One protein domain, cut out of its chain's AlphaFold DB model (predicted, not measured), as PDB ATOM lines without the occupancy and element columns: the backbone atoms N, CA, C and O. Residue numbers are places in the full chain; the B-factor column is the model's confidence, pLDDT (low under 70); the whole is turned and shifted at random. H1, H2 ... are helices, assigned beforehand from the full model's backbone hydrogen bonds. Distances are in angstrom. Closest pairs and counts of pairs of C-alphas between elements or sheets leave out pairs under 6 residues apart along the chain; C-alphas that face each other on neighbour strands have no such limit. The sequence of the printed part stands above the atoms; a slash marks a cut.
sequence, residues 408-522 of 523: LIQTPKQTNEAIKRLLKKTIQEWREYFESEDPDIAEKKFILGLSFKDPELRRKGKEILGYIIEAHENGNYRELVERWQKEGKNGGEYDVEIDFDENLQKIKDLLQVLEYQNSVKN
ATOM      1  N   LEU A 408      -9.001  41.698  14.472       46.88
ATOM      2  CA  LEU A 408      -8.575  43.080  14.244       46.88
ATOM      3  C   LEU A 408      -8.842  43.440  12.768       46.88
ATOM      4  O   LEU A 408      -8.093  43.044  11.872       46.88
ATOM      5  N   ILE A 409      -9.941  44.149  12.498       56.91
ATOM      6  CA  ILE A 409     -10.345  44.532  11.143       56.91
ATOM      7  C   ILE A 409      -9.454  45.687  10.674       56.91
ATOM      8  O   ILE A 409      -9.704  46.854  10.965       56.91
ATOM      9  N   GLN A 410      -8.396  45.363   9.935       57.94
ATOM     10  CA  GLN A 410      -7.412  46.342   9.462       57.94
ATOM     11  C   GLN A 410      -7.665  46.797   8.020       57.94
ATOM     12  O   GLN A 410      -7.117  47.808   7.584       57.94
ATOM     13  N   THR A 411      -8.472  46.056   7.252       70.19
ATOM     14  CA  THR A 411      -8.632  46.287   5.810       70.19
ATOM     15  C   THR A 411     -10.091  46.236   5.344       70.19
ATOM     16  O   THR A 411     -10.863  45.425   5.857       70.19
ATOM     17  N   PRO A 412     -10.451  46.973   4.268       72.75
ATOM     18  CA  PRO A 412     -11.777  46.892   3.641       72.75
ATOM     19  C   PRO A 412     -12.214  45.471   3.260       72.75
ATOM     20  O   PRO A 412     -13.399  45.139   3.279       72.75
ATOM     21  N   LYS A 413     -11.254  44.610   2.896       76.81
ATOM     22  CA  LYS A 413     -11.521  43.212   2.547       76.81
ATOM     23  C   LYS A 413     -11.969  42.412   3.775       76.81
ATOM     24  O   LYS A 413     -12.948  41.682   3.677       76.81
ATOM     25  N   GLN A 414     -11.297  42.592   4.912       71.81
ATOM     26  CA  GLN A 414     -11.677  41.956   6.177       71.81
ATOM     27  C   GLN A 414     -13.045  42.444   6.657       71.81
ATOM     28  O   GLN A 414     -13.863  41.629   7.067       71.81
ATOM     29  N   THR A 415     -13.343  43.738   6.509       73.12
ATOM     30  CA  THR A 415     -14.662  44.295   6.845       73.12
ATOM     31  C   THR A 415     -15.771  43.652   6.005       73.12
ATOM     32  O   THR A 415     -16.786  43.217   6.541       73.12
ATOM     33  N   ASN A 416     -15.556  43.498   4.694       75.25
ATOM     34  CA  ASN A 416     -16.504  42.806   3.814       75.25
ATOM     35  C   ASN A 416     -16.668  41.318   4.161       75.25
ATOM     36  O   ASN A 416     -17.779  40.792   4.116       75.25
ATOM     37  N   GLU A 417     -15.585  40.622   4.506       78.38
ATOM     38  CA  GLU A 417     -15.653  39.221   4.937       78.38
ATOM     39  C   GLU A 417     -16.404  39.067   6.268       78.38
ATOM     40  O   GLU A 417     -17.210  38.144   6.398       78.38
ATOM     41  N   ALA A 418     -16.216  39.994   7.210       75.19
ATOM     42  CA  ALA A 418     -16.952  40.030   8.470       75.19
ATOM     43  C   ALA A 418     -18.460  40.218   8.237       75.19
ATOM     44  O   ALA A 418     -19.259  39.430   8.750       75.19
ATOM     45  N   ILE A 419     -18.853  41.172   7.379       76.44
ATOM     46  CA  ILE A 419     -20.262  41.374   7.001       76.44
ATOM     47  C   ILE A 419     -20.833  40.105   6.347       76.44
ATOM     48  O   ILE A 419     -21.923  39.663   6.707       76.44
ATOM     49  N   LYS A 420     -20.093  39.450   5.439       82.12
ATOM     50  CA  LYS A 420     -20.544  38.192   4.811       82.12
ATOM     51  C   LYS A 420     -20.780  37.075   5.820       82.12
ATOM     52  O   LYS A 420     -21.784  36.374   5.706       82.12
ATOM     53  N   ARG A 421     -19.862  36.883   6.772       79.88
ATOM     54  CA  ARG A 421     -19.994  35.852   7.814       79.88
ATOM     55  C   ARG A 421     -21.197  36.130   8.709       79.88
ATOM     56  O   ARG A 421     -21.960  35.203   8.975       79.88
ATOM     57  N   LEU A 422     -21.386  37.390   9.103       80.00
ATOM     58  CA  LEU A 422     -22.528  37.823   9.902       80.00
ATOM     59  C   LEU A 422     -23.847  37.532   9.175       80.00
ATOM     60  O   LEU A 422     -24.675  36.802   9.706       80.00
ATOM     61  N   LEU A 423     -23.996  37.982   7.923       80.56
ATOM     62  CA  LEU A 423     -25.210  37.737   7.132       80.56
ATOM     63  C   LEU A 423     -25.478  36.246   6.921       80.56
ATOM     64  O   LEU A 423     -26.611  35.803   7.069       80.56
ATOM     65  N   LYS A 424     -24.445  35.448   6.617       85.06
ATOM     66  CA  LYS A 424     -24.594  33.993   6.454       85.06
ATOM     67  C   LYS A 424     -25.165  33.339   7.713       85.06
ATOM     68  O   LYS A 424     -26.007  32.451   7.614       85.06
ATOM     69  N   LYS A 425     -24.697  33.778   8.882       82.25
ATOM     70  CA  LYS A 425     -25.177  33.295  10.173       82.25
ATOM     71  C   LYS A 425     -26.630  33.712  10.414       82.25
ATOM     72  O   LYS A 425     -27.456  32.845  10.677       82.25
ATOM     73  N   THR A 426     -26.950  34.992  10.221       80.38
ATOM     74  CA  THR A 426     -28.318  35.515  10.361       80.38
ATOM     75  C   THR A 426     -29.297  34.774   9.442       80.38
ATOM     76  O   THR A 426     -30.362  34.363   9.887       80.38
ATOM     77  N   ILE A 427     -28.918  34.496   8.186       84.44
ATOM     78  CA  ILE A 427     -29.738  33.707   7.247       84.44
ATOM     79  C   ILE A 427     -30.043  32.317   7.810       84.44
ATOM     80  O   ILE A 427     -31.186  31.869   7.739       84.44
ATOM     81  N   GLN A 428     -29.034  31.629   8.350       83.88
ATOM     82  CA  GLN A 428     -29.201  30.285   8.897       83.88
ATOM     83  C   GLN A 428     -30.140  30.290  10.108       83.88
ATOM     84  O   GLN A 428     -31.074  29.493  10.165       83.88
ATOM     85  N   GLU A 429     -29.935  31.220  11.041       79.88
ATOM     86  CA  GLU A 429     -30.751  31.340  12.253       79.88
ATOM     87  C   GLU A 429     -32.216  31.656  11.923       79.88
ATOM     88  O   GLU A 429     -33.125  31.027  12.471       79.88
ATOM     89  N   TRP A 430     -32.451  32.575  10.981       83.31
ATOM     90  CA  TRP A 430     -33.794  32.966  10.558       83.31
ATOM     91  C   TRP A 430     -34.499  31.858   9.760       83.31
ATOM     92  O   TRP A 430     -35.700  31.658   9.931       83.31
ATOM     93  N   ARG A 431     -33.781  31.091   8.924       84.88
ATOM     94  CA  ARG A 431     -34.351  29.913   8.240       84.88
ATOM     95  C   ARG A 431     -34.787  28.850   9.232       84.88
ATOM     96  O   ARG A 431     -35.935  28.426   9.189       84.88
ATOM     97  N   GLU A 432     -33.907  28.491  10.165       81.38
ATOM     98  CA  GLU A 432     -34.234  27.536  11.226       81.38
ATOM     99  C   GLU A 432     -35.456  27.990  12.030       81.38
ATOM    100  O   GLU A 432     -36.304  27.172  12.366       81.38
ATOM    101  N   TYR A 433     -35.581  29.290  12.296       80.06
ATOM    102  CA  TYR A 433     -36.752  29.847  12.963       80.06
ATOM    103  C   TYR A 433     -38.041  29.717  12.131       80.06
ATOM    104  O   TYR A 433     -39.066  29.265  12.641       80.06
ATOM    105  N   PHE A 434     -38.021  30.095  10.848       80.19
ATOM    106  CA  PHE A 434     -39.233  30.104  10.019       80.19
ATOM    107  C   PHE A 434     -39.675  28.728   9.516       80.19
ATOM    108  O   PHE A 434     -40.872  28.566   9.246       80.19
ATOM    109  N   GLU A 435     -38.734  27.794   9.358       83.12
ATOM    110  CA  GLU A 435     -38.939  26.437   8.830       83.12
ATOM    111  C   GLU A 435     -39.160  25.390   9.934       83.12
ATOM    112  O   GLU A 435     -39.566  24.271   9.633       83.12
ATOM    113  N   SER A 436     -38.929  25.739  11.205       78.06
ATOM    114  CA  SER A 436     -39.158  24.839  12.338       78.06
ATOM    115  C   SER A 436     -40.637  24.453  12.488       78.06
ATOM    116  O   SER A 436     -41.524  25.307  12.484       78.06
ATOM    117  N   GLU A 437     -40.885  23.156  12.687       75.38
ATOM    118  CA  GLU A 437     -42.198  22.599  13.050       75.38
ATOM    119  C   GLU A 437     -42.473  22.656  14.567       75.38
ATOM    120  O   GLU A 437     -43.582  22.362  15.009       75.38
ATOM    121  N   ASP A 438     -41.473  23.035  15.371       73.19
ATOM    122  CA  ASP A 438     -41.580  23.157  16.829       73.19
ATOM    123  C   ASP A 438     -42.413  24.399  17.218       73.19
ATOM    124  O   ASP A 438     -41.996  25.521  16.906       73.19
ATOM    125  N   PRO A 439     -43.564  24.233  17.904       65.75
ATOM    126  CA  PRO A 439     -44.433  25.345  18.292       65.75
ATOM    127  C   PRO A 439     -43.794  26.292  19.318       65.75
ATOM    128  O   PRO A 439     -44.201  27.451  19.397       65.75
ATOM    129  N   ASP A 440     -42.768  25.834  20.044       69.38
ATOM    130  CA  ASP A 440     -42.094  26.601  21.097       69.38
ATOM    131  C   ASP A 440     -40.782  27.237  20.604       69.38
ATOM    132  O   ASP A 440     -39.991  27.759  21.393       69.38
ATOM    133  N   ILE A 441     -40.507  27.208  19.292       69.50
ATOM    134  CA  ILE A 441     -39.237  27.709  18.740       69.50
ATOM    135  C   ILE A 441     -39.016  29.209  19.015       69.50
ATOM    136  O   ILE A 441     -37.868  29.634  19.096       69.50
ATOM    137  N   ALA A 442     -40.073  30.001  19.242       61.59
ATOM    138  CA  ALA A 442     -39.947  31.403  19.671       61.59
ATOM    139  C   ALA A 442     -39.451  31.562  21.104       61.59
ATOM    140  O   ALA A 442     -38.655  32.458  21.365       61.59
ATOM    141  N   GLU A 443     -39.871  30.687  22.017       63.66
ATOM    142  CA  GLU A 443     -39.360  30.706  23.390       63.66
ATOM    143  C   GLU A 443     -37.910  30.209  23.431       63.66
ATOM    144  O   GLU A 443     -37.089  30.740  24.174       63.66
ATOM    145  N   LYS A 444     -37.569  29.239  22.572       64.00
ATOM    146  CA  LYS A 444     -36.218  28.658  22.476       64.00
ATOM    147  C   LYS A 444     -35.222  29.540  21.720       64.00
ATOM    148  O   LYS A 444     -34.022  29.435  21.943       64.00
ATOM    149  N   LYS A 445     -35.692  30.390  20.806       61.84
ATOM    150  CA  LYS A 445     -34.857  31.293  20.004       61.84
ATOM    151  C   LYS A 445     -35.389  32.717  20.085       61.84
ATOM    152  O   LYS A 445     -35.903  33.262  19.112       61.84
ATOM    153  N   PHE A 446     -35.167  33.336  21.243       56.16
ATOM    154  CA  PHE A 446     -35.527  34.728  21.544       56.16
ATOM    155  C   PHE A 446     -34.906  35.769  20.586       56.16
ATOM    156  O   PHE A 446     -35.288  36.933  20.609       56.16
ATOM    157  N   ILE A 447     -33.969  35.349  19.723       54.88
ATOM    158  CA  ILE A 447     -33.151  36.181  18.822       54.88
ATOM    159  C   ILE A 447     -33.984  37.166  17.991       54.88
ATOM    160  O   ILE A 447     -33.486  38.233  17.661       54.88
ATOM    161  N   LEU A 448     -35.232  36.820  17.672       55.34
ATOM    162  CA  LEU A 448     -36.041  37.592  16.739       55.34
ATOM    163  C   LEU A 448     -37.110  38.481  17.374       55.34
ATOM    164  O   LEU A 448     -37.696  39.259  16.643       55.34
ATOM    165  N   GLY A 449     -37.447  38.347  18.662       53.72
ATOM    166  CA  GLY A 449     -38.586  39.075  19.266       53.72
ATOM    167  C   GLY A 449     -39.965  38.810  18.617       53.72
ATOM    168  O   GLY A 449     -40.993  39.269  19.114       53.72
ATOM    169  N   LEU A 450     -40.019  38.037  17.527       57.16
ATOM    170  CA  LEU A 450     -41.219  37.786  16.742       57.16
ATOM    171  C   LEU A 450     -42.147  36.820  17.474       57.16
ATOM    172  O   LEU A 450     -41.823  35.656  17.688       57.16
ATOM    173  N   SER A 451     -43.363  37.262  17.773       55.22
ATOM    174  CA  SER A 451     -44.414  36.358  18.231       55.22
ATOM    175  C   SER A 451     -44.962  35.539  17.059       55.22
ATOM    176  O   SER A 451     -45.469  36.104  16.089       55.22
ATOM    177  N   PHE A 452     -44.974  34.201  17.161       54.47
ATOM    178  CA  PHE A 452     -45.692  33.334  16.202       54.47
ATOM    179  C   PHE A 452     -47.186  33.652  16.088       54.47
ATOM    180  O   PHE A 452     -47.835  33.217  15.135       54.47
ATOM    181  N   LYS A 453     -47.739  34.379  17.063       58.44
ATOM    182  CA  LYS A 453     -49.158  34.733  17.117       58.44
ATOM    183  C   LYS A 453     -49.509  35.926  16.231       58.44
ATOM    184  O   LYS A 453     -50.696  36.129  16.007       58.44
ATOM    185  N   ASP A 454     -48.522  36.670  15.724       69.56
ATOM    186  CA  ASP A 454     -48.739  37.789  14.804       69.56
ATOM    187  C   ASP A 454     -48.314  37.411  13.363       69.56
ATOM    188  O   ASP A 454     -47.119  37.367  13.037       69.56
ATOM    189  N   PRO A 455     -49.281  37.120  12.469       73.25
ATOM    190  CA  PRO A 455     -49.002  36.784  11.076       73.25
ATOM    191  C   PRO A 455     -48.318  37.906  10.283       73.25
ATOM    192  O   PRO A 455     -47.565  37.605   9.353       73.25
ATOM    193  N   GLU A 456     -48.553  39.176  10.628       73.81
ATOM    194  CA  GLU A 456     -47.952  40.323   9.941       73.81
ATOM    195  C   GLU A 456     -46.470  40.454  10.290       73.81
ATOM    196  O   GLU A 456     -45.642  40.605   9.388       73.81
ATOM    197  N   LEU A 457     -46.108  40.299  11.568       71.88
ATOM    198  CA  LEU A 457     -44.702  40.272  11.988       71.88
ATOM    199  C   LEU A 457     -43.946  39.106  11.344       71.88
ATOM    200  O   LEU A 457     -42.834  39.279  10.835       71.88
ATOM    201  N   ARG A 458     -44.577  37.928  11.258       74.31
ATOM    202  CA  ARG A 458     -43.991  36.768  10.571       74.31
ATOM    203  C   ARG A 458     -43.813  37.006   9.066       74.31
ATOM    204  O   ARG A 458     -42.804  36.575   8.507       74.31
ATOM    205  N   ARG A 459     -44.767  37.669   8.398       81.75
ATOM    206  CA  ARG A 459     -44.665  38.034   6.972       81.75
ATOM    207  C   ARG A 459     -43.511  39.009   6.741       81.75
ATOM    208  O   ARG A 459     -42.658  38.734   5.900       81.75
ATOM    209  N   LYS A 460     -43.438  40.082   7.533       76.69
ATOM    210  CA  LYS A 460     -42.362  41.082   7.461       76.69
ATOM    211  C   LYS A 460     -40.983  40.473   7.720       76.69
ATOM    212  O   LYS A 460     -40.041  40.748   6.985       76.69
ATOM    213  N   GLY A 461     -40.870  39.576   8.701       78.94
ATOM    214  CA  GLY A 461     -39.623  38.854   8.962       78.94
ATOM    215  C   GLY A 461     -39.149  38.019   7.760       78.94
ATOM    216  O   GLY A 461     -37.960  37.991   7.452       78.94
ATOM    217  N   LYS A 462     -40.064  37.403   7.002       83.19
ATOM    218  CA  LYS A 462     -39.702  36.695   5.760       83.19
ATOM    219  C   LYS A 462     -39.251  37.639   4.640       83.19
ATOM    220  O   LYS A 462     -38.356  37.280   3.880       83.19
ATOM    221  N   GLU A 463     -39.840  38.825   4.539       83.50
ATOM    222  CA  GLU A 463     -39.438  39.847   3.558       83.50
ATOM    223  C   GLU A 463     -38.028  40.373   3.853       83.50
ATOM    224  O   GLU A 463     -37.176  40.392   2.963       83.50
ATOM    225  N   ILE A 464     -37.740  40.672   5.124       82.25
ATOM    226  CA  ILE A 464     -36.403  41.074   5.578       82.25
ATOM    227  C   ILE A 464     -35.378  39.963   5.315       82.25
ATOM    228  O   ILE A 464     -34.299  40.245   4.795       82.25
ATOM    229  N   LEU A 465     -35.716  38.693   5.581       84.94
ATOM    230  CA  LEU A 465     -34.846  37.561   5.239       84.94
ATOM    231  C   LEU A 465     -34.502  37.530   3.743       84.94
ATOM    232  O   LEU A 465     -33.356  37.261   3.381       84.94
ATOM    233  N   GLY A 466     -35.474  37.834   2.879       85.75
ATOM    234  CA  GLY A 466     -35.258  37.966   1.439       85.75
ATOM    235  C   GLY A 466     -34.206  39.024   1.106       85.75
ATOM    236  O   GLY A 466     -33.266  38.740   0.362       85.75
ATOM    237  N   TYR A 467     -34.301  40.207   1.721       85.56
ATOM    238  CA  TYR A 467     -33.312  41.273   1.542       85.56
ATOM    239  C   TYR A 467     -31.916  40.867   2.041       85.56
ATOM    240  O   TYR A 467     -30.918  41.152   1.376       85.56
ATOM    241  N   ILE A 468     -31.827  40.179   3.187       83.50
ATOM    242  CA  ILE A 468     -30.556  39.697   3.758       83.50
ATOM    243  C   ILE A 468     -29.876  38.706   2.800       83.50
ATOM    244  O   ILE A 468     -28.668  38.807   2.573       83.50
ATOM    245  N   ILE A 469     -30.638  37.775   2.212       85.50
ATOM    246  CA  ILE A 469     -30.123  36.802   1.233       85.50
ATOM    247  C   ILE A 469     -29.613  37.519  -0.024       85.50
ATOM    248  O   ILE A 469     -28.469  37.300  -0.422       85.50
ATOM    249  N   GLU A 470     -30.411  38.425  -0.598       88.56
ATOM    250  CA  GLU A 470     -30.036  39.204  -1.789       88.56
ATOM    251  C   GLU A 470     -28.733  39.989  -1.560       88.56
ATOM    252  O   GLU A 470     -27.825  39.995  -2.396       88.56
ATOM    253  N   ALA A 471     -28.604  40.627  -0.398       85.69
ATOM    254  CA  ALA A 471     -27.419  41.396  -0.045       85.69
ATOM    255  C   ALA A 471     -26.190  40.518   0.219       85.69
ATOM    256  O   ALA A 471     -25.070  40.921  -0.103       85.69
ATOM    257  N   HIS A 472     -26.374  39.318   0.777       87.00
ATOM    258  CA  HIS A 472     -25.290  38.355   0.962       87.00
ATOM    259  C   HIS A 472     -24.700  37.900  -0.382       87.00
ATOM    260  O   HIS A 472     -23.475  37.835  -0.520       87.00
ATOM    261  N   GLU A 473     -25.560  37.639  -1.369       87.62
ATOM    262  CA  GLU A 473     -25.175  37.190  -2.711       87.62
ATOM    263  C   GLU A 473     -24.534  38.312  -3.539       87.62
ATOM    264  O   GLU A 473     -23.483  38.106  -4.150       87.62
ATOM    265  N   ASN A 474     -25.116  39.515  -3.505       88.12
ATOM    266  CA  ASN A 474     -24.710  40.625  -4.372       88.12
ATOM    267  C   ASN A 474     -23.682  41.577  -3.741       88.12
ATOM    268  O   ASN A 474     -23.072  42.378  -4.445       88.12
ATOM    269  N   GLY A 475     -23.467  41.513  -2.423       82.56
ATOM    270  CA  GLY A 475     -22.567  42.422  -1.704       82.56
ATOM    271  C   GLY A 475     -23.121  43.838  -1.488       82.56
ATOM    272  O   GLY A 475     -22.379  44.732  -1.085       82.56
ATOM    273  N   ASN A 476     -24.418  44.057  -1.727       87.62
ATOM    274  CA  ASN A 476     -25.074  45.369  -1.651       87.62
ATOM    275  C   ASN A 476     -25.566  45.696  -0.229       87.62
ATOM    276  O   ASN A 476     -26.751  45.902   0.026       87.62
ATOM    277  N   TYR A 477     -24.642  45.757   0.728       85.00
ATOM    278  CA  TYR A 477     -24.964  45.897   2.155       85.00
ATOM    279  C   TYR A 477     -25.595  47.244   2.537       85.00
ATOM    280  O   TYR A 477     -26.380  47.310   3.478       85.00
ATOM    281  N   ARG A 478     -25.287  48.326   1.811       81.69
ATOM    282  CA  ARG A 478     -25.908  49.639   2.064       81.69
ATOM    283  C   ARG A 478     -27.395  49.628   1.701       81.69
ATOM    284  O   ARG A 478     -28.222  50.104   2.470       81.69
ATOM    285  N   GLU A 479     -27.726  49.020   0.566       85.69
ATOM    286  CA  GLU A 479     -29.110  48.871   0.119       85.69
ATOM    287  C   GLU A 479     -29.919  47.977   1.071       85.69
ATOM    288  O   GLU A 479     -31.075  48.285   1.359       85.69
ATOM    289  N   LEU A 480     -29.293  46.936   1.639       84.69
ATOM    290  CA  LEU A 480     -29.889  46.134   2.710       84.69
ATOM    291  C   LEU A 480     -30.318  46.998   3.897       84.69
ATOM    292  O   LEU A 480     -31.468  46.917   4.314       84.69
ATOM    293  N   VAL A 481     -29.412  47.825   4.431       82.31
ATOM    294  CA  VAL A 481     -29.706  48.676   5.597       82.31
ATOM    295  C   VAL A 481     -30.841  49.651   5.286       82.31
ATOM    296  O   VAL A 481     -31.753  49.805   6.095       82.31
ATOM    297  N   GLU A 482     -30.835  50.270   4.104       83.31
ATOM    298  CA  GLU A 482     -31.889  51.204   3.698       83.31
ATOM    299  C   GLU A 482     -33.260  50.530   3.559       83.31
ATOM    300  O   GLU A 482     -34.265  51.089   4.009       83.31
ATOM    301  N   ARG A 483     -33.319  49.342   2.940       82.31
ATOM    302  CA  ARG A 483     -34.567  48.574   2.801       82.31
ATOM    303  C   ARG A 483     -35.062  48.102   4.168       82.31
ATOM    304  O   ARG A 483     -36.211  48.363   4.507       82.31
ATOM    305  N   TRP A 484     -34.181  47.533   4.992       78.56
ATOM    306  CA  TRP A 484     -34.501  47.056   6.342       78.56
ATOM    307  C   TRP A 484     -35.033  48.191   7.240       78.56
ATOM    308  O   TRP A 484     -36.035  48.020   7.930       78.56
ATOM    309  N   GLN A 485     -34.462  49.397   7.167       74.69
ATOM    310  CA  GLN A 485     -34.963  50.560   7.915       74.69
ATOM    311  C   GLN A 485     -36.302  51.105   7.403       74.69
ATOM    312  O   GLN A 485     -37.101  51.614   8.193       74.69
ATOM    313  N   LYS A 486     -36.556  51.054   6.089       75.75
ATOM    314  CA  LYS A 486     -37.823  51.527   5.509       75.75
ATOM    315  C   LYS A 486     -39.005  50.662   5.940       75.75
ATOM    316  O   LYS A 486     -40.075  51.219   6.187       75.75
ATOM    317  N   GLU A 487     -38.797  49.357   6.115       70.12
ATOM    318  CA  GLU A 487     -39.832  48.454   6.641       70.12
ATOM    319  C   GLU A 487     -40.289  48.843   8.058       70.12
ATOM    320  O   GLU A 487     -41.461  48.675   8.397       70.12
ATOM    321  N   GLY A 488     -39.409  49.456   8.860       60.31
ATOM    322  CA  GLY A 488     -39.745  49.966  10.196       60.31
ATOM    323  C   GLY A 488     -40.470  51.304  10.225       60.31
ATOM    324  O   GLY A 488     -41.151  51.618  11.193       60.31
ATOM    325  N   LYS A 489     -40.359  52.110   9.163       59.84
ATOM    326  CA  LYS A 489     -40.967  53.453   9.116       59.84
ATOM    327  C   LYS A 489     -42.358  53.477   8.482       59.84
ATOM    328  O   LYS A 489     -43.107  54.419   8.721       59.84
ATOM    329  N   ASN A 490     -42.712  52.464   7.688       55.09
ATOM    330  CA  ASN A 490     -43.945  52.454   6.892       55.09
ATOM    331  C   ASN A 490     -45.139  51.725   7.538       55.09
ATOM    332  O   ASN A 490     -46.209  51.671   6.936       55.09
ATOM    333  N   GLY A 491     -45.009  51.196   8.756       51.25
ATOM    334  CA  GLY A 491     -46.120  50.569   9.477       51.25
ATOM    335  C   GLY A 491     -46.001  50.842  10.966       51.25
ATOM    336  O   GLY A 491     -45.328  50.092  11.663       51.25
ATOM    337  N   GLY A 492     -46.609  51.940  11.416       52.44
ATOM    338  CA  GLY A 492     -46.571  52.373  12.808       52.44
ATOM    339  C   GLY A 492     -47.179  51.329  13.737       52.44
ATOM    340  O   GLY A 492     -48.381  51.117  13.683       52.44
ATOM    341  N   GLU A 493     -46.314  50.693  14.524       52.94
ATOM    342  CA  GLU A 493     -46.558  50.040  15.826       52.94
ATOM    343  C   GLU A 493     -45.322  49.259  16.303       52.94
ATOM    344  O   GLU A 493     -45.277  48.872  17.464       52.94
ATOM    345  N   TYR A 494     -44.303  49.092  15.449       57.47
ATOM    346  CA  TYR A 494     -43.131  48.264  15.736       57.47
ATOM    347  C   TYR A 494     -41.824  49.026  15.498       57.47
ATOM    348  O   TYR A 494     -41.666  49.706  14.479       57.47
ATOM    349  N   ASP A 495     -40.891  48.909  16.436       60.69
ATOM    350  CA  ASP A 495     -39.539  49.449  16.353       60.69
ATOM    351  C   ASP A 495     -38.604  48.348  15.850       60.69
ATOM    352  O   ASP A 495     -38.336  47.373  16.540       60.69
ATOM    353  N   VAL A 496     -38.084  48.497  14.631       56.94
ATOM    354  CA  VAL A 496     -37.259  47.466  13.980       56.94
ATOM    355  C   VAL A 496     -35.984  47.124  14.751       56.94
ATOM    356  O   VAL A 496     -35.487  46.005  14.623       56.94
ATOM    357  N   GLU A 497     -35.458  48.055  15.548       55.50
ATOM    358  CA  GLU A 497     -34.273  47.803  16.373       55.50
ATOM    359  C   GLU A 497     -34.606  46.986  17.630       55.50
ATOM    360  O   GLU A 497     -33.740  46.279  18.140       55.50
ATOM    361  N   ILE A 498     -35.860  47.031  18.087       56.50
ATOM    362  CA  ILE A 498     -36.353  46.313  19.271       56.50
ATOM    363  C   ILE A 498     -37.010  44.981  18.878       56.50
ATOM    364  O   ILE A 498     -36.834  43.977  19.563       56.50
ATOM    365  N   ASP A 499     -37.727  44.959  17.755       53.69
ATOM    366  CA  ASP A 499     -38.664  43.891  17.397       53.69
ATOM    367  C   ASP A 499     -38.091  42.841  16.434       53.69
ATOM    368  O   ASP A 499     -38.797  41.888  16.111       53.69
ATOM    369  N   PHE A 500     -36.855  43.008  15.931       57.16
ATOM    370  CA  PHE A 500     -36.298  42.092  14.926       57.16
ATOM    371  C   PHE A 500     -34.865  41.610  15.192       57.16
ATOM    372  O   PHE A 500     -34.681  40.398  15.240       57.16
ATOM    373  N   ASP A 501     -33.832  42.464  15.297       62.00
ATOM    374  CA  ASP A 501     -32.455  41.961  15.512       62.00
ATOM    375  C   ASP A 501     -31.408  43.056  15.831       62.00
ATOM    376  O   ASP A 501     -31.264  44.033  15.090       62.00
ATOM    377  N   GLU A 502     -30.552  42.820  16.835       64.88
ATOM    378  CA  GLU A 502     -29.327  43.603  17.101       64.88
ATOM    379  C   GLU A 502     -28.342  43.595  15.907       64.88
ATOM    380  O   GLU A 502     -27.449  44.445  15.803       64.88
ATOM    381  N   ASN A 503     -28.450  42.612  15.007       66.50
ATOM    382  CA  ASN A 503     -27.542  42.442  13.873       66.50
ATOM    383  C   ASN A 503     -27.624  43.582  12.846       66.50
ATOM    384  O   ASN A 503     -26.611  43.872  12.205       66.50
ATOM    385  N   LEU A 504     -28.762  44.279  12.725       71.31
ATOM    386  CA  LEU A 504     -28.866  45.458  11.857       71.31
ATOM    387  C   LEU A 504     -27.891  46.556  12.305       71.31
ATOM    388  O   LEU A 504     -27.193  47.139  11.473       71.31
ATOM    389  N   GLN A 505     -27.796  46.808  13.613       69.69
ATOM    390  CA  GLN A 505     -26.881  47.812  14.152       69.69
ATOM    391  C   GLN A 505     -25.417  47.421  13.906       69.69
ATOM    392  O   GLN A 505     -24.636  48.236  13.422       69.69
ATOM    393  N   LYS A 506     -25.071  46.143  14.095       70.56
ATOM    394  CA  LYS A 506     -23.719  45.628  13.810       70.56
ATOM    395  C   LYS A 506     -23.328  45.782  12.336       70.56
ATOM    396  O   LYS A 506     -22.180  46.102  12.034       70.56
ATOM    397  N   ILE A 507     -24.269  45.588  11.406       73.44
ATOM    398  CA  ILE A 507     -24.029  45.816   9.972       73.44
ATOM    399  C   ILE A 507     -23.776  47.306   9.695       73.44
ATOM    400  O   ILE A 507     -22.866  47.623   8.927       73.44
ATOM    401  N   LYS A 508     -24.521  48.226  10.330       75.44
ATOM    402  CA  LYS A 508     -24.274  49.676  10.203       75.44
ATOM    403  C   LYS A 508     -22.876  50.053  10.689       75.44
ATOM    404  O   LYS A 508     -22.171  50.775   9.986       75.44
ATOM    405  N   ASP A 509     -22.469  49.542  11.847       73.06
ATOM    406  CA  ASP A 509     -21.169  49.856  12.444       73.06
ATOM    407  C   ASP A 509     -20.020  49.362  11.546       73.06
ATOM    408  O   ASP A 509     -19.082  50.105  11.247       73.06
ATOM    409  N   LEU A 510     -20.130  48.141  11.006       71.25
ATOM    410  CA  LEU A 510     -19.154  47.598  10.052       71.25
ATOM    411  C   LEU A 510     -19.108  48.390   8.735       71.25
ATOM    412  O   LEU A 510     -18.035  48.557   8.152       71.25
ATOM    413  N   LEU A 511     -20.241  48.919   8.264       74.50
ATOM    414  CA  LEU A 511     -20.272  49.780   7.078       74.50
ATOM    415  C   LEU A 511     -19.599  51.134   7.313       74.50
ATOM    416  O   LEU A 511     -18.866  51.593   6.438       74.50
ATOM    417  N   GLN A 512     -19.763  51.738   8.493       74.06
ATOM    418  CA  GLN A 512     -19.044  52.968   8.848       74.06
ATOM    419  C   GLN A 512     -17.524  52.752   8.860       74.06
ATOM    420  O   GLN A 512     -16.773  53.577   8.335       74.06
ATOM    421  N   VAL A 513     -17.062  51.609   9.383       69.06
ATOM    422  CA  VAL A 513     -15.642  51.222   9.338       69.06
ATOM    423  C   VAL A 513     -15.158  51.076   7.892       69.06
ATOM    424  O   VAL A 513     -14.086  51.579   7.548       69.06
ATOM    425  N   LEU A 514     -15.948  50.441   7.021       70.69
ATOM    426  CA  LEU A 514     -15.613  50.278   5.604       70.69
ATOM    427  C   LEU A 514     -15.494  51.630   4.879       70.69
ATOM    428  O   LEU A 514     -14.571  51.835   4.087       70.69
ATOM    429  N   GLU A 515     -16.406  52.562   5.152       75.44
ATOM    430  CA  GLU A 515     -16.404  53.914   4.582       75.44
ATOM    431  C   GLU A 515     -15.185  54.723   5.030       75.44
ATOM    432  O   GLU A 515     -14.520  55.347   4.198       75.44
ATOM    433  N   TYR A 516     -14.842  54.654   6.317       69.12
ATOM    434  CA  TYR A 516     -13.639  55.280   6.859       69.12
ATOM    435  C   TYR A 516     -12.363  54.708   6.222       69.12
ATOM    436  O   TYR A 516     -11.500  55.449   5.759       69.12
ATOM    437  N   GLN A 517     -12.253  53.383   6.111       66.88
ATOM    438  CA  GLN A 517     -11.084  52.749   5.494       66.88
ATOM    439  C   GLN A 517     -10.941  53.089   4.000       66.88
ATOM    440  O   GLN A 517      -9.822  53.172   3.488       66.88
ATOM    441  N   ASN A 518     -12.054  53.284   3.289       72.62
ATOM    442  CA  ASN A 518     -12.038  53.696   1.887       72.62
ATOM    443  C   ASN A 518     -11.701  55.187   1.719       72.62
ATOM    444  O   ASN A 518     -11.044  55.540   0.742       72.62
ATOM    445  N   SER A 519     -12.099  56.057   2.654       69.88
ATOM    446  CA  SER A 519     -11.757  57.486   2.603       69.88
ATOM    447  C   SER A 519     -10.278  57.744   2.910       69.88
ATOM    448  O   SER A 519      -9.656  58.557   2.234       69.88
ATOM    449  N   VAL A 520      -9.683  56.982   3.836       62.00
ATOM    450  CA  VAL A 520      -8.241  57.029   4.145       62.00
ATOM    451  C   VAL A 520      -7.374  56.562   2.968       62.00
ATOM    452  O   VAL A 520      -6.244  57.010   2.841       62.00
ATOM    453  N   LYS A 521      -7.883  55.689   2.088       59.03
ATOM    454  CA  LYS A 521      -7.160  55.248   0.878       59.03
ATOM    455  C   LYS A 521      -7.218  56.234  -0.293       59.03
ATOM    456  O   LYS A 521      -6.422  56.094  -1.219       59.03
ATOM    457  N   ASN A 522      -8.189  57.146  -0.290       55.34
ATOM    458  CA  ASN A 522      -8.433  58.093  -1.382       55.34
ATOM    459  C   ASN A 522      -7.882  59.504  -1.096       55.34
ATOM    460  O   ASN A 522      -7.960  60.361  -1.976       55.34
TER     461      ASN A 522
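This is residues 408 to 522 of the 523 residues of an uncharacterized protein of endosymbiont GvMRE of Glomus versiforme (UniProt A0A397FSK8). Four helices, H1, H3, H4 and H6, form an elongated up-and-down bundle, each running against the one before it in the chain. The hairpin of H3 and H4 and the helix H6 are staggered along H1, and the later part of H6 runs on past its contact with H4; the short helices H2 and H5 sit in the stretches that join the long ones. The printed part has 115 residues, with six named helices in the order H1 to H6 and no named strand, and its class is all helix. It is compact, with a radius of gyration of the C-alphas of 15.3 A, and the C-alphas span 51 by 28 by 22 A.

H1, residues 412 to 435, is the longest helix and measures 34.4 A from its first C-alpha at (-11.777, 46.892, 3.641) to its last. H2 is residues 441 to 444. H3, residues 455 to 474, measures 29.0 A and begins with C-alpha 455 at (-49.002, 36.784, 11.076). H4, residues 477 to 489, measures 19.0 A, and H5 is residues 496 to 499. H6, residues 503 to 522, measures 29.0 A and ends with C-alpha 522 at (-8.433, 58.093, -1.382).

In the bundle, H1 and H3 touch, closest at the C-alphas of Lys 420 and His 472, 6.1 A, and run opposite ways at a shallow tilt of 34 degrees, only just short of steep. H3 and H4 form a hairpin at a shallow tilt of 15 degrees, with the C-alphas of Ala 471 and Tyr 477 closest, 5.6 A. H4, with residues 477 to 481 alone, touches H6 with residues 504 to 511 alone; they run opposite ways at a steep tilt of 41 degrees, and the C-alphas of Val 481 and Leu 504 are closest, 7.1 A. H1 and H6 touch, opposite ways at a shallow tilt of 17 degrees, closest at the C-alphas of Pro 412 and Leu 514, 5.5 A. H3 and H6 are apart, and H1 and H4 are only just apart, 8.1 A at the closest. H2 is close to but not clearly touching H1, with the C-alphas of Tyr 433 and Ile 441 6.6 A apart. H5 only just touches H4, with 3 pairs of C-alphas within 8 A, the closest being Gly 488 and Val 496, 5.2 A. In H1, H3 and H6 every O i to N i+4 pair is within hydrogen-bond range, in H4 8 of 9; H2 and H5 are too short for such a pair.

The C-alphas farthest apart, of Pro 439 and Asn 522, are 52.5 A apart. The printed part has no cut, and no link is long. The mean pLDDT of the printed part is 72.0; 43 residues are under 70, among them residues 439 to 454 and 488 to 503.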